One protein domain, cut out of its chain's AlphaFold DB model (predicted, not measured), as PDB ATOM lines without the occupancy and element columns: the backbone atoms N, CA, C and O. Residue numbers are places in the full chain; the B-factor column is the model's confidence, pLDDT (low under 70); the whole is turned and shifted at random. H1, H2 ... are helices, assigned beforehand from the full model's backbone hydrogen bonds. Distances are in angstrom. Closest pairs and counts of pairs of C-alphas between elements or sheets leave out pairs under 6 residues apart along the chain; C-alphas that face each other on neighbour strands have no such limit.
ATOM      1  N   ILE A   4      37.746  97.855  37.493       68.38
ATOM      2  CA  ILE A   4      38.924  98.737  37.434       68.38
ATOM      3  C   ILE A   4      38.929  99.788  38.557       68.38
ATOM      4  O   ILE A   4      39.971 100.057  39.147       68.38
ATOM      5  N   GLU A   5      37.785 100.395  38.881       69.75
ATOM      6  CA  GLU A   5      37.721 101.394  39.956       69.75
ATOM      7  C   GLU A   5      37.898 100.781  41.348       69.75
ATOM      8  O   GLU A   5      38.496 101.412  42.222       69.75
ATOM      9  N   GLU A   6      37.380  99.571  41.566       71.19
ATOM     10  CA  GLU A   6      37.550  98.849  42.825       71.19
ATOM     11  C   GLU A   6      38.994  98.378  42.988       71.19
ATOM     12  O   GLU A   6      39.583  98.577  44.050       71.19
ATOM     13  N   ASP A   7      39.603  97.848  41.927       70.75
ATOM     14  CA  ASP A   7      41.019  97.481  41.891       70.75
ATOM     15  C   ASP A   7      41.917  98.704  42.149       70.75
ATOM     16  O   ASP A   7      42.790  98.677  43.018       70.75
ATOM     17  N   GLN A   8      41.643  99.844  41.507       66.31
ATOM     18  CA  GLN A   8      42.368 101.090  41.776       66.31
ATOM     19  C   GLN A   8      42.174 101.609  43.208       66.31
ATOM     20  O   GLN A   8      43.093 102.220  43.763       66.31
ATOM     21  N   ARG A   9      40.994 101.423  43.812       68.31
ATOM     22  CA  ARG A   9      40.747 101.772  45.223       68.31
ATOM     23  C   ARG A   9      41.517 100.845  46.160       68.31
ATOM     24  O   ARG A   9      42.198 101.332  47.058       68.31
ATOM     25  N   ARG A  10      41.483  99.531  45.918       71.06
ATOM     26  CA  ARG A  10      42.207  98.524  46.711       71.06
ATOM     27  C   ARG A  10      43.717  98.730  46.648       71.06
ATOM     28  O   ARG A  10      44.368  98.736  47.687       71.06
ATOM     29  N   ARG A  11      44.279  98.976  45.460       68.25
ATOM     30  CA  ARG A  11      45.714  99.272  45.293       68.25
ATOM     31  C   ARG A  11      46.138 100.505  46.082       68.25
ATOM     32  O   ARG A  11      47.136 100.450  46.794       68.25
ATOM     33  N   ARG A  12      45.351 101.585  46.007       78.19
ATOM     34  CA  ARG A  12      45.597 102.808  46.783       78.19
ATOM     35  C   ARG A  12      45.521 102.554  48.288       78.19
ATOM     36  O   ARG A  12      46.405 102.993  49.012       78.19
ATOM     37  N   ALA A  13      44.534 101.792  48.755       83.88
ATOM     38  CA  ALA A  13      44.425 101.426  50.167       83.88
ATOM     39  C   ALA A  13      45.645 100.621  50.657       83.88
ATOM     40  O   ALA A  13      46.206 100.927  51.709       83.88
ATOM     41  N   SER A  14      46.107  99.643  49.874       89.31
ATOM     42  CA  SER A  14      47.312  98.864  50.188       89.31
ATOM     43  C   SER A  14      48.583  99.716  50.188       89.31
ATOM     44  O   SER A  14      49.440  99.544  51.056       89.31
ATOM     45  N   GLU A  15      48.712 100.656  49.247       94.25
ATOM     46  CA  GLU A  15      49.839 101.591  49.194       94.25
ATOM     47  C   GLU A  15      49.884 102.502  50.427       94.25
ATOM     48  O   GLU A  15      50.944 102.642  51.042       94.25
ATOM     49  N   ILE A  16      48.741 103.074  50.819       96.06
ATOM     50  CA  ILE A  16      48.632 103.919  52.012       96.06
ATOM     51  C   ILE A  16      48.974 103.124  53.270       96.06
ATOM     52  O   ILE A  16      49.812 103.568  54.050       96.06
ATOM     53  N   ARG A  17      48.433 101.911  53.422       94.12
ATOM     54  CA  ARG A  17      48.723 101.056  54.581       94.12
ATOM     55  C   ARG A  17      50.198 100.671  54.672       94.12
ATOM     56  O   ARG A  17      50.795 100.698  55.747       94.12
ATOM     57  N   SER A  18      50.812 100.344  53.535       96.12
ATOM     58  CA  SER A  18      52.251 100.089  53.444       96.12
ATOM     59  C   SER A  18      53.069 101.320  53.855       96.12
ATOM     60  O   SER A  18      54.028 101.203  54.622       96.12
ATOM     61  N   ALA A  19      52.672 102.510  53.392       97.38
ATOM     62  CA  ALA A  19      53.318 103.765  53.757       97.38
ATOM     63  C   ALA A  19      53.148 104.100  55.248       97.38
ATOM     64  O   ALA A  19      54.117 104.533  55.870       97.38
ATOM     65  N   ALA A  20      51.974 103.849  55.832       98.12
ATOM     66  CA  ALA A  20      51.704 104.066  57.249       98.12
ATOM     67  C   ALA A  20      52.583 103.176  58.134       98.12
ATOM     68  O   ALA A  20      53.262 103.685  59.023       98.12
ATOM     69  N   LEU A  21      52.677 101.876  57.839       97.94
ATOM     70  CA  LEU A  21      53.579 100.966  58.560       97.94
ATOM     71  C   LEU A  21      55.045 101.410  58.467       97.94
ATOM     72  O   LEU A  21      55.767 101.393  59.463       97.94
ATOM     73  N   ALA A  22      55.491 101.826  57.279       98.19
ATOM     74  CA  ALA A  22      56.852 102.320  57.086       98.19
ATOM     75  C   ALA A  22      57.116 103.613  57.876       98.19
ATOM     76  O   ALA A  22      58.171 103.748  58.492       98.19
ATOM     77  N   TYR A  23      56.156 104.539  57.895       98.62
ATOM     78  CA  TYR A  23      56.239 105.770  58.674       98.62
ATOM     79  C   TYR A  23      56.307 105.495  60.181       98.62
ATOM     80  O   TYR A  23      57.173 106.033  60.869       98.62
ATOM     81  N   VAL A  24      55.435 104.626  60.698       98.62
ATOM     82  CA  VAL A  24      55.407 104.275  62.124       98.62
ATOM     83  C   VAL A  24      56.726 103.624  62.545       98.62
ATOM     84  O   VAL A  24      57.306 104.013  63.557       98.62
ATOM     85  N   ARG A  25      57.256 102.692  61.743       98.44
ATOM     86  CA  ARG A  25      58.574 102.088  61.994       98.44
ATOM     87  C   ARG A  25      59.706 103.105  61.938       98.44
ATOM     88  O   ARG A  25      60.632 103.009  62.733       98.44
ATOM     89  N   GLU A  26      59.655 104.078  61.030       98.44
ATOM     90  CA  GLU A  26      60.631 105.174  61.007       98.44
ATOM     91  C   GLU A  26      60.621 105.946  62.331       98.44
ATOM     92  O   GLU A  26      61.689 106.216  62.878       98.44
ATOM     93  N   CYS A  27      59.434 106.256  62.860       98.38
ATOM     94  CA  CYS A  27      59.302 106.932  64.149       98.38
ATOM     95  C   CYS A  27      59.871 106.074  65.288       98.38
ATOM     96  O   CYS A  27      60.646 106.569  66.103       98.38
ATOM     97  N   GLY A  28      59.568 104.771  65.291       97.44
ATOM     98  CA  GLY A  28      60.136 103.812  66.242       97.44
ATOM     99  C   GLY A  28      61.664 103.764  66.194       97.44
ATOM    100  O   GLY A  28      62.314 103.907  67.225       97.44
ATOM    101  N   ARG A  29      62.257 103.667  64.996       97.50
ATOM    102  CA  ARG A  29      63.721 103.636  64.816       97.50
ATOM    103  C   ARG A  29      64.417 104.929  65.230       97.50
ATOM    104  O   ARG A  29      65.573 104.873  65.634       97.50
ATOM    105  N   ARG A  30      63.767 106.084  65.064       97.06
ATOM    106  CA  ARG A  30      64.340 107.382  65.457       97.06
ATOM    107  C   ARG A  30      64.071 107.749  66.913       97.06
ATOM    108  O   ARG A  30      64.729 108.646  67.421       97.06
ATOM    109  N   GLY A  31      63.109 107.093  67.560       96.50
ATOM    110  CA  GLY A  31      62.656 107.467  68.898       96.50
ATOM    111  C   GLY A  31      61.899 108.801  68.939       96.50
ATOM    112  O   GLY A  31      61.726 109.368  70.012       96.50
ATOM    113  N   GLU A  32      61.424 109.302  67.796       97.19
ATOM    114  CA  GLU A  32      60.695 110.568  67.687       97.19
ATOM    115  C   GLU A  32      59.625 110.511  66.590       97.19
ATOM    116  O   GLU A  32      59.674 109.686  65.676       97.19
ATOM    117  N   VAL A  33      58.657 111.423  66.660       97.38
ATOM    118  CA  VAL A  33      57.619 111.569  65.634       97.38
ATOM    119  C   VAL A  33      58.200 112.325  64.444       97.38
ATOM    120  O   VAL A  33      58.609 113.479  64.552       97.38
ATOM    121  N   VAL A  34      58.221 111.677  63.283       96.75
ATOM    122  CA  VAL A  34      58.726 112.277  62.043       96.75
ATOM    123  C   VAL A  34      57.648 113.137  61.392       96.75
ATOM    124  O   VAL A  34      56.477 112.779  61.388       96.75
ATOM    125  N   ASP A  35      58.028 114.241  60.751       97.00
ATOM    126  CA  ASP A  35      57.084 115.036  59.959       97.00
ATOM    127  C   ASP A  35      56.465 114.199  58.816       97.00
ATOM    128  O   ASP A  35      57.166 113.699  57.924       97.00
ATOM    129  N   VAL A  36      55.139 114.036  58.853       96.06
ATOM    130  CA  VAL A  36      54.389 113.194  57.908       96.06
ATOM    131  C   VAL A  36      54.444 113.736  56.477       96.06
ATOM    132  O   VAL A  36      54.548 112.957  55.530       96.06
ATOM    133  N   ALA A  37      54.467 115.058  56.291       95.81
ATOM    134  CA  ALA A  37      54.540 115.676  54.969       95.81
ATOM    135  C   ALA A  37      55.937 115.502  54.353       95.81
ATOM    136  O   ALA A  37      56.074 115.203  53.165       95.81
ATOM    137  N   LYS A  38      56.995 115.624  55.161       96.75
ATOM    138  CA  LYS A  38      58.377 115.331  54.771       96.75
ATOM    139  C   LYS A  38      58.537 113.857  54.423       96.75
ATOM    140  O   LYS A  38      59.210 113.537  53.443       96.75
ATOM    141  N   PHE A  39      57.920 112.958  55.191       97.50
ATOM    142  CA  PHE A  39      57.892 111.537  54.857       97.50
ATOM    143  C   PHE A  39      57.182 111.289  53.519       97.50
ATOM    144  O   PHE A  39      57.767 110.654  52.641       97.50
ATOM    145  N   ALA A  40      55.988 111.852  53.324       95.88
ATOM    146  CA  ALA A  40      55.204 111.704  52.101       95.88
ATOM    147  C   ALA A  40      55.953 112.207  50.856       95.88
ATOM    148  O   ALA A  40      56.018 111.497  49.854       95.88
ATOM    149  N   ARG A  41      56.618 113.371  50.932       96.56
ATOM    150  CA  ARG A  41      57.454 113.904  49.834       96.56
ATOM    151  C   ARG A  41      58.580 112.954  49.426       96.56
ATOM    152  O   ARG A  41      58.882 112.839  48.245       96.56
ATOM    153  N   ARG A  42      59.204 112.267  50.390       96.19
ATOM    154  CA  ARG A  42      60.239 111.255  50.102       96.19
ATOM    155  C   ARG A  42      59.645 109.970  49.531       96.19
ATOM    156  O   ARG A  42      60.290 109.323  48.715       96.19
ATOM    157  N   ARG A  43      58.442 109.590  49.973       94.56
ATOM    158  CA  ARG A  43      57.760 108.362  49.543       94.56
ATOM    159  C   ARG A  43      57.215 108.465  48.119       94.56
ATOM    160  O   ARG A  43      57.299 107.482  47.381       94.56
ATOM    161  N   TRP A  44      56.696 109.636  47.751       94.38
ATOM    162  CA  TRP A  44      56.063 109.923  46.461       94.38
ATOM    163  C   TRP A  44      56.708 111.134  45.761       94.38
ATOM    164  O   TRP A  44      56.040 112.134  45.504       94.38
ATOM    165  N   PRO A  45      58.006 111.069  45.410       91.50
ATOM    166  CA  PRO A  45      58.739 112.225  44.882       91.50
ATOM    167  C   PRO A  45      58.290 112.659  43.479       91.50
ATOM    168  O   PRO A  45      58.637 113.748  43.035       91.50
ATOM    169  N   ARG A  46      57.556 111.798  42.759       92.69
ATOM    170  CA  ARG A  46      57.077 112.037  41.386       92.69
ATOM    171  C   ARG A  46      55.604 112.441  41.318       92.69
ATOM    172  O   ARG A  46      55.105 112.704  40.228       92.69
ATOM    173  N   ASP A  47      54.903 112.463  42.449       90.56
ATOM    174  CA  ASP A  47      53.495 112.840  42.474       90.56
ATOM    175  C   ASP A  47      53.352 114.364  42.399       90.56
ATOM    176  O   ASP A  47      54.009 115.108  43.126       90.56
ATOM    177  N   GLY A  48      52.464 114.837  41.520       90.88
ATOM    178  CA  GLY A  48      52.105 116.253  41.460       90.88
ATOM    179  C   GLY A  48      51.469 116.730  42.770       90.88
ATOM    180  O   GLY A  48      50.876 115.937  43.504       90.88
ATOM    181  N   ALA A  49      51.544 118.036  43.044       92.94
ATOM    182  CA  ALA A  49      51.165 118.630  44.334       92.94
ATOM    183  C   ALA A  49      49.775 118.200  44.846       92.94
ATOM    184  O   ALA A  49      49.630 117.869  46.021       92.94
ATOM    185  N   VAL A  50      48.774 118.138  43.961       93.19
ATOM    186  CA  VAL A  50      47.405 117.715  44.311       93.19
ATOM    187  C   VAL A  50      47.367 116.256  44.769       93.19
ATOM    188  O   VAL A  50      46.811 115.950  45.822       93.19
ATOM    189  N   LYS A  51      47.991 115.347  44.010       91.62
ATOM    190  CA  LYS A  51      48.035 113.923  44.362       91.62
ATOM    191  C   LYS A  51      48.810 113.715  45.661       91.62
ATOM    192  O   LYS A  51      48.333 113.003  46.539       91.62
ATOM    193  N   LEU A  52      49.950 114.385  45.814       93.56
ATOM    194  CA  LEU A  52      50.750 114.322  47.032       93.56
ATOM    195  C   LEU A  52      49.949 114.771  48.264       93.56
ATOM    196  O   LEU A  52      50.034 114.120  49.304       93.56
ATOM    197  N   ALA A  53      49.155 115.840  48.158       93.81
ATOM    198  CA  ALA A  53      48.303 116.304  49.253       93.81
ATOM    199  C   ALA A  53      47.263 115.245  49.657       93.81
ATOM    200  O   ALA A  53      47.149 114.921  50.837       93.81
ATOM    201  N   ILE A  54      46.577 114.640  48.678       93.00
ATOM    202  CA  ILE A  54      45.598 113.565  48.915       93.00
ATOM    203  C   ILE A  54      46.261 112.359  49.595       93.00
ATOM    204  O   ILE A  54      45.754 111.858  50.596       93.00
ATOM    205  N   MET A  55      47.413 111.912  49.087       94.50
ATOM    206  CA  MET A  55      48.140 110.766  49.645       94.50
ATOM    207  C   MET A  55      48.665 111.055  51.058       94.50
ATOM    208  O   MET A  55      48.625 110.181  51.920       94.50
ATOM    209  N   THR A  56      49.117 112.285  51.318       96.06
ATOM    210  CA  THR A  56      49.577 112.714  52.650       96.06
ATOM    211  C   THR A  56      48.429 112.719  53.655       96.06
ATOM    212  O   THR A  56      48.600 112.240  54.774       96.06
ATOM    213  N   GLN A  57      47.255 113.220  53.260       95.94
ATOM    214  CA  GLN A  57      46.074 113.205  54.118       95.94
ATOM    215  C   GLN A  57      45.624 111.769  54.409       95.94
ATOM    216  O   GLN A  57      45.465 111.414  55.572       95.94
ATOM    217  N   ALA A  58      45.522 110.923  53.380       95.56
ATOM    218  CA  ALA A  58      45.144 109.519  53.544       95.56
ATOM    219  C   ALA A  58      46.128 108.747  54.442       95.56
ATOM    220  O   ALA A  58      45.708 107.950  55.275       95.56
ATOM    221  N   LEU A  59      47.431 109.017  54.314       96.88
ATOM    222  CA  LEU A  59      48.459 108.488  55.212       96.88
ATOM    223  C   LEU A  59      48.217 108.923  56.662       96.88
ATOM    224  O   LEU A  59      48.242 108.088  57.563       96.88
ATOM    225  N   ALA A  60      47.979 110.216  56.893       96.88
ATOM    226  CA  ALA A  60      47.714 110.737  58.229       96.88
ATOM    227  C   ALA A  60      46.439 110.132  58.840       96.88
ATOM    228  O   ALA A  60      46.424 109.809  60.025       96.88
ATOM    229  N   ASP A  61      45.395 109.937  58.038       95.88
ATOM    230  CA  ASP A  61      44.144 109.322  58.480       95.88
ATOM    231  C   ASP A  61      44.331 107.839  58.838       95.88
ATOM    232  O   ASP A  61      43.845 107.404  59.881       95.88
ATOM    233  N   ASP A  62      45.101 107.077  58.052       95.69
ATOM    234  CA  ASP A  62      45.404 105.667  58.353       95.69
ATOM    235  C   ASP A  62      46.244 105.526  59.640       95.69
ATOM    236  O   ASP A  62      45.993 104.639  60.459       95.69
ATOM    237  N   ILE A  63      47.184 106.453  59.882       97.38
ATOM    238  CA  ILE A  63      47.956 106.520  61.138       97.38
ATOM    239  C   ILE A  63      47.033 106.807  62.329       97.38
ATOM    240  O   ILE A  63      47.087 106.080  63.322       97.38
ATOM    241  N   ARG A  64      46.155 107.817  62.228       95.62
ATOM    242  CA  ARG A  64      45.191 108.160  63.293       95.62
ATOM    243  C   ARG A  64      44.176 107.045  63.548       95.62
ATOM    244  O   ARG A  64      43.751 106.862  64.684       95.62
ATOM    245  N   GLY A  65      43.832 106.261  62.524       94.06
ATOM    246  CA  GLY A  65      43.017 105.048  62.668       94.06
ATOM    247  C   GLY A  65      43.644 104.009  63.611       94.06
ATOM    248  O   GLY A  65      42.935 103.209  64.232       94.06
ATOM    249  N   GLY A  66      44.968 104.060  63.769       96.94
ATOM    250  CA  GLY A  66      45.718 103.411  64.840       96.94
ATOM    251  C   GLY A  66      46.167 101.985  64.547       96.94
ATOM    252  O   GLY A  66      47.088 101.515  65.204       96.94
ATOM    253  N   VAL A  67      45.600 101.303  63.546       97.38
ATOM    254  CA  VAL A  67      45.992  99.923  63.192       97.38
ATOM    255  C   VAL A  67      47.488  99.800  62.864       97.38
ATOM    256  O   VAL A  67      48.140  98.946  63.468       97.38
ATOM    257  N   PRO A  68      48.085 100.648  61.999       98.00
ATOM    258  CA  PRO A  68      49.523 100.587  61.733       98.00
ATOM    259  C   PRO A  68      50.362 100.871  62.982       98.00
ATOM    260  O   PRO A  68      51.441 100.311  63.145       98.00
ATOM    261  N   VAL A  69      49.863 101.733  63.874       98.56
ATOM    262  CA  VAL A  69      50.545 102.108  65.117       98.56
ATOM    263  C   VAL A  69      50.597 100.923  66.074       98.56
ATOM    264  O   VAL A  69      51.677 100.548  66.534       98.56
ATOM    265  N   VAL A  70      49.449 100.297  66.343       98.38
ATOM    266  CA  VAL A  70      49.381  99.187  67.297       98.38
ATOM    267  C   VAL A  70      50.000  97.901  66.768       98.38
ATOM    268  O   VAL A  70      50.496  97.118  67.573       98.38
ATOM    269  N   ASP A  71      50.044  97.695  65.446       98.06
ATOM    270  CA  ASP A  71      50.749  96.553  64.844       98.06
ATOM    271  C   ASP A  71      52.263  96.599  65.095       98.06
ATOM    272  O   ASP A  71      52.883  95.562  65.329       98.06
ATOM    273  N   VAL A  72      52.856  97.795  65.100       98.38
ATOM    274  CA  VAL A  72      54.284  97.991  65.395       98.38
ATOM    275  C   VAL A  72      54.519  98.014  66.911       98.38
ATOM    276  O   VAL A  72      55.414  97.339  67.419       98.38
ATOM    277  N   TRP A  73      53.674  98.725  67.662       98.56
ATOM    278  CA  TRP A  73      53.762  98.814  69.124       98.56
ATOM    279  C   TRP A  73      53.672  97.448  69.813       98.56
ATOM    280  O   TRP A  73      54.521  97.126  70.644       98.56
ATOM    281  N   ARG A  74      52.724  96.587  69.412       97.25
ATOM    282  CA  ARG A  74      52.551  95.247  70.004       97.25
ATOM    283  C   ARG A  74      53.755  94.314  69.800       97.25
ATOM    284  O   ARG A  74      53.778  93.236  70.378       97.25
ATOM    285  N   ARG A  75      54.719  94.696  68.956       97.56
ATOM    286  CA  ARG A  75      55.967  93.966  68.674       97.56
ATOM    287  C   ARG A  75      57.180  94.581  69.377       97.56
ATOM    288  O   ARG A  75      58.303  94.184  69.097       97.56
ATOM    289  N   PHE A  76      56.962  95.563  70.258       96.81
ATOM    290  CA  PHE A  76      58.003  96.355  70.923       96.81
ATOM    291  C   PHE A  76      58.879  97.198  69.975       96.81
ATOM    292  O   PHE A  76      59.944  97.667  70.377       96.81
ATOM    293  N   GLU A  77      58.429  97.422  68.736       97.50
ATOM    294  CA  GLU A  77      59.146  98.197  67.708       97.50
ATOM    295  C   GLU A  77      58.846  99.710  67.780       97.50
ATOM    296  O   GLU A  77      59.458 100.502  67.063       97.50
ATOM    297  N   LEU A  78      57.894 100.126  68.622       98.44
ATOM    298  CA  LEU A  78      57.487 101.519  68.796       98.44
ATOM    299  C   LEU A  78      57.324 101.834  70.288       98.44
ATOM    300  O   LEU A  78      56.534 101.158  70.947       98.44
ATOM    301  N   PRO A  79      58.004 102.860  70.825       98.12
ATOM    302  CA  PRO A  79      57.760 103.346  72.180       98.12
ATOM    303  C   PRO A  79      56.304 103.778  72.387       98.12
ATOM    304  O   PRO A  79      55.716 104.448  71.530       98.12
ATOM    305  N   GLY A  80      55.738 103.472  73.555       98.19
ATOM    306  CA  GLY A  80      54.347 103.778  73.881       98.19
ATOM    307  C   GLY A  80      54.035 105.269  73.780       98.19
ATOM    308  O   GLY A  80      53.030 105.634  73.186       98.19
ATOM    309  N   LYS A  81      54.932 106.160  74.229       98.12
ATOM    310  CA  LYS A  81      54.725 107.621  74.111       98.12
ATOM    311  C   LYS A  81      54.537 108.074  72.661       98.12
ATOM    312  O   LYS A  81      53.704 108.936  72.390       98.12
ATOM    313  N   ILE A  82      55.274 107.473  71.726       98.56
ATOM    314  CA  ILE A  82      55.134 107.766  70.295       98.56
ATOM    315  C   ILE A  82      53.820 107.184  69.776       98.56
ATOM    316  O   ILE A  82      53.089 107.876  69.073       98.56
ATOM    317  N   ALA A  83      53.479 105.951  70.157       98.50
ATOM    318  CA  ALA A  83      52.210 105.328  69.787       98.50
ATOM    319  C   ALA A  83      50.997 106.169  70.234       98.50
ATOM    320  O   ALA A  83      50.077 106.411  69.449       98.50
ATOM    321  N   LEU A  84      51.031 106.670  71.472       98.31
ATOM    322  CA  LEU A  84      50.010 107.549  72.042       98.31
ATOM    323  C   LEU A  84      49.920 108.870  71.279       98.31
ATOM    324  O   LEU A  84      48.831 109.274  70.881       98.31
ATOM    325  N   HIS A  85      51.060 109.500  70.989       98.00
ATOM    326  CA  HIS A  85      51.089 110.739  70.216       98.00
ATOM    327  C   HIS A  85      50.513 110.565  68.803       98.00
ATOM    328  O   HIS A  85      49.687 111.364  68.372       98.00
ATOM    329  N   LEU A  86      50.910 109.507  68.088       98.06
ATOM    330  CA  LEU A  86      50.462 109.251  66.714       98.06
ATOM    331  C   LEU A  86      48.955 108.973  66.614       98.06
ATOM    332  O   LEU A  86      48.338 109.286  65.597       98.06
ATOM    333  N   THR A  87      48.367 108.389  67.657       96.88
ATOM    334  CA  THR A  87      46.935 108.054  67.708       96.88
ATOM    335  C   THR A  87      46.082 109.123  68.386       96.88
ATOM    336  O   THR A  87      44.860 109.077  68.273       96.88
ATOM    337  N   GLY A  88      46.693 110.079  69.091       96.06
ATOM    338  CA  GLY A  88      45.977 111.012  69.964       96.06
ATOM    339  C   GLY A  88      45.380 110.343  71.210       96.06
ATOM    340  O   GLY A  88      44.471 110.895  71.826       96.06
ATOM    341  N   ALA A  89      45.858 109.150  71.573       95.25
ATOM    342  CA  ALA A  89      45.400 108.416  72.744       95.25
ATOM    343  C   ALA A  89      45.934 109.040  74.043       95.25
ATOM    344  O   ALA A  89      47.102 109.412  74.139       95.25
ATOM    345  N   SER A  90      45.091 109.090  75.075       92.12
ATOM    346  CA  SER A  90      45.445 109.615  76.402       92.12
ATOM    347  C   SER A  90      46.202 108.616  77.287       92.12
ATOM    348  O   SER A  90      46.774 109.008  78.299       92.12
ATOM    349  N   GLY A  91      46.222 107.331  76.921       96.12
ATOM    350  CA  GLY A  91      46.928 106.285  77.656       96.12
ATOM    351  C   GLY A  91      46.917 104.944  76.926       96.12
ATOM    352  O   GLY A  91      46.166 104.751  75.968       96.12
ATOM    353  N   TYR A  92      47.759 104.005  77.371       96.69
ATOM    354  CA  TYR A  92      47.975 102.729  76.672       96.69
ATOM    355  C   TYR A  92      46.725 101.851  76.580       96.69
ATOM    356  O   TYR A  92      46.646 101.016  75.682       96.69
ATOM    357  N   GLN A  93      45.734 102.046  77.457       97.38
ATOM    358  CA  GLN A  93      44.462 101.329  77.367       97.38
ATOM    359  C   GLN A  93      43.782 101.579  76.017       97.38
ATOM    360  O   GLN A  93      43.375 100.631  75.361       97.38
ATOM    361  N   ALA A  94      43.798 102.818  75.520       97.31
ATOM    362  CA  ALA A  94      43.236 103.131  74.210       97.31
ATOM    363  C   ALA A  94      43.986 102.434  73.058       97.31
ATOM    364  O   ALA A  94      43.386 102.163  72.020       97.31
ATOM    365  N   LEU A  95      45.275 102.100  73.222       98.06
ATOM    366  CA  LEU A  95      46.016 101.283  72.252       98.06
ATOM    367  C   LEU A  95      45.549  99.821  72.283       98.06
ATOM    368  O   LEU A  95      45.408  99.198  71.230       98.06
ATOM    369  N   TYR A  96      45.251  99.280  73.466       98.00
ATOM    370  CA  TYR A  96      44.620  97.966  73.587       98.00
ATOM    371  C   TYR A  96      43.215  97.944  72.981       98.00
ATOM    372  O   TYR A  96      42.903  97.018  72.236       98.00
ATOM    373  N   ASP A  97      42.425  98.997  73.173       97.50
ATOM    374  CA  ASP A  97      41.091  99.107  72.575       97.50
ATOM    375  C   ASP A  97      41.167  99.148  71.031       97.50
ATOM    376  O   ASP A  97      40.285  98.638  70.335       97.50
ATOM    377  N   VAL A  98      42.240  99.721  70.454       97.44
ATOM    378  CA  VAL A  98      42.509  99.644  69.002       97.44
ATOM    379  C   VAL A  98      42.782  98.210  68.564       97.44
ATOM    380  O   VAL A  98      42.305  97.801  67.505       97.44
ATOM    381  N   LEU A  99      43.569  97.455  69.328       97.38
ATOM    382  CA  LEU A  99      43.855  96.057  69.013       97.38
ATOM    383  C   LEU A  99      42.567  95.229  69.050       97.38
ATOM    384  O   LEU A  99      42.257  94.540  68.078       97.38
ATOM    385  N   GLU A 100      41.782  95.370  70.116       97.19
ATOM    386  CA  GLU A 100      40.537  94.634  70.325       97.19
ATOM    387  C   GLU A 100      39.506  94.915  69.225       97.19
ATOM    388  O   GLU A 100      39.052  93.984  68.557       97.19
ATOM    389  N   ARG A 101      39.202  96.192  68.945       97.00
ATOM    390  CA  ARG A 101      38.206  96.563  67.919       97.00
ATOM    391  C   ARG A 101      38.583  96.115  66.502       97.00
ATOM    392  O   ARG A 101      37.727  96.085  65.625       97.00
ATOM    393  N   ASN A 102      39.861  95.805  66.268       96.00
ATOM    394  CA  ASN A 102      40.379  95.314  64.991       96.00
ATOM    395  C   ASN A 102      40.719  93.813  65.018       96.00
ATOM    396  O   ASN A 102      41.375  93.330  64.095       96.00
ATOM    397  N   ALA A 103      40.297  93.080  66.056       96.38
ATOM    398  CA  ALA A 103      40.565  91.652  66.233       96.38
ATOM    399  C   ALA A 103      42.063  91.287  66.142       96.38
ATOM    400  O   ALA A 103      42.447  90.228  65.641       96.38
ATOM    401  N   LEU A 104      42.932  92.180  66.620       95.62
ATOM    402  CA  LEU A 104      44.374  91.983  66.667       95.62
ATOM    403  C   LEU A 104      44.785  91.489  68.054       95.62
ATOM    404  O   LEU A 104      44.533  92.143  69.060       95.62
ATOM    405  N   THR A 105      45.490  90.360  68.111       95.88
ATOM    406  CA  THR A 105      46.031  89.846  69.375       95.88
ATOM    407  C   THR A 105      47.081  90.807  69.950       95.88
ATOM    408  O   THR A 105      48.003  91.194  69.223       95.88
ATOM    409  N   PRO A 106      47.005  91.175  71.240       95.75
ATOM    410  CA  PRO A 106      48.082  91.910  71.890       95.75
ATOM    411  C   PRO A 106      49.346  91.044  71.960       95.75
ATOM    412  O   PRO A 106      49.277  89.852  72.247       95.75
ATOM    413  N   GLY A 107      50.518  91.631  71.700       96.00
ATOM    414  CA  GLY A 107      51.800  90.930  71.872       96.00
ATOM    415  C   GLY A 107      52.252  90.841  73.332       96.00
ATOM    416  O   GLY A 107      53.140  90.062  73.660       96.00
ATOM    417  N   PHE A 108      51.625  91.632  74.203       96.88
ATOM    418  CA  PHE A 108      51.809  91.639  75.647       96.88
ATOM    419  C   PHE A 108      50.609  92.324  76.310       96.88
ATOM    420  O   PHE A 108      49.959  93.174  75.699       96.88
TER     421      PHE A 108
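Overview. This is residues 4 to 108 of the 150 residues of an uncharacterized protein of Rhizobium sp. BK381 (UniProt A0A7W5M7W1). Two long helices, H1 and H3, cross as an X, with the short helix H2 packed on H3 and beside the later half of H1. Past the crossing, the short helices H4, H5 and H6 form a cluster, in which H4 and H5 make a helical hairpin and H6 packs across both; residues 4 to 11 of H1 stick out. The printed part has 105 residues with six named helices, H1 to H6 in chain order, and no named strand, and its class is all helix. It is compact, with a radius of gyration of the C-alphas of 14.1 A and spans of 40 by 30 by 20 A.

Arrangement. H1, residues 4 to 30, touches H3, residues 49 to 65, with its residues 16 to 24 alone; the closest C-alphas are those of Ile 16 and Leu 59, 5.6 A apart. These two run the same way at a steep tilt of 68 degrees, only just short of about perpendicular. H2, residues 36 to 43, only just touches H1, with 3 pairs of C-alphas within 8 A, the closest being those of Tyr 23 and Phe 39 at 7.1 A. H2 touches H3 at a steep tilt of 60 degrees, opposite ways, with the C-alphas of Ala 40 and Thr 56 closest at 5.7 A. H4, residues 67 to 73, touches residues 17 to 25 of H1 at a shallow tilt of 26 degrees, the same way; the closest C-alphas, of Leu 21 and Pro 68, are 5.2 A apart. H5, residues 80 to 87, forms a helical hairpin with H4 at a shallow tilt of 9 degrees, with the C-alphas of Val 69 and Ala 83 closest at 5.9 A. H5 touches residues 63 to 65 of H3, with the C-alphas of Arg 64 and Thr 87 closest at 4.7 A. H6, residues 92 to 101, touches H4 at a steep tilt of 50 degrees, with the C-alphas of Val 70 and Leu 95 closest at 6.3 A. H6 also touches H5 at a steep tilt of 56 degrees, with the C-alphas of Leu 84 and Tyr 92 closest at 7.0 A. H6 is apart from H1 and H2, and only just apart from H3, at 8.3 A. In H1, H2, H3, H4, H5 and H6 every O i to N i+4 pair is within hydrogen-bond range.

Along the chain. H1 begins at C-alpha 4, (38.924, 98.737, 37.434), and ends at C-alpha 30, (64.340, 107.382, 65.457), 38.8 A on. H2 measures 10.2 A from first to last C-alpha, H3 24.2 A, H4 9.8 A, H5 10.6 A and H6 14.5 A. H6 ends at C-alpha 101, (38.206, 96.563, 67.919).

Size, cuts and confidence. The two C-alphas farthest apart, of Gly 48 and Phe 108, are 42.1 A apart. The printed part has no cut and no long link. Mean pLDDT of the printed part is 94.0; residues 4 to 5, 8 to 9 and 11 are under 70.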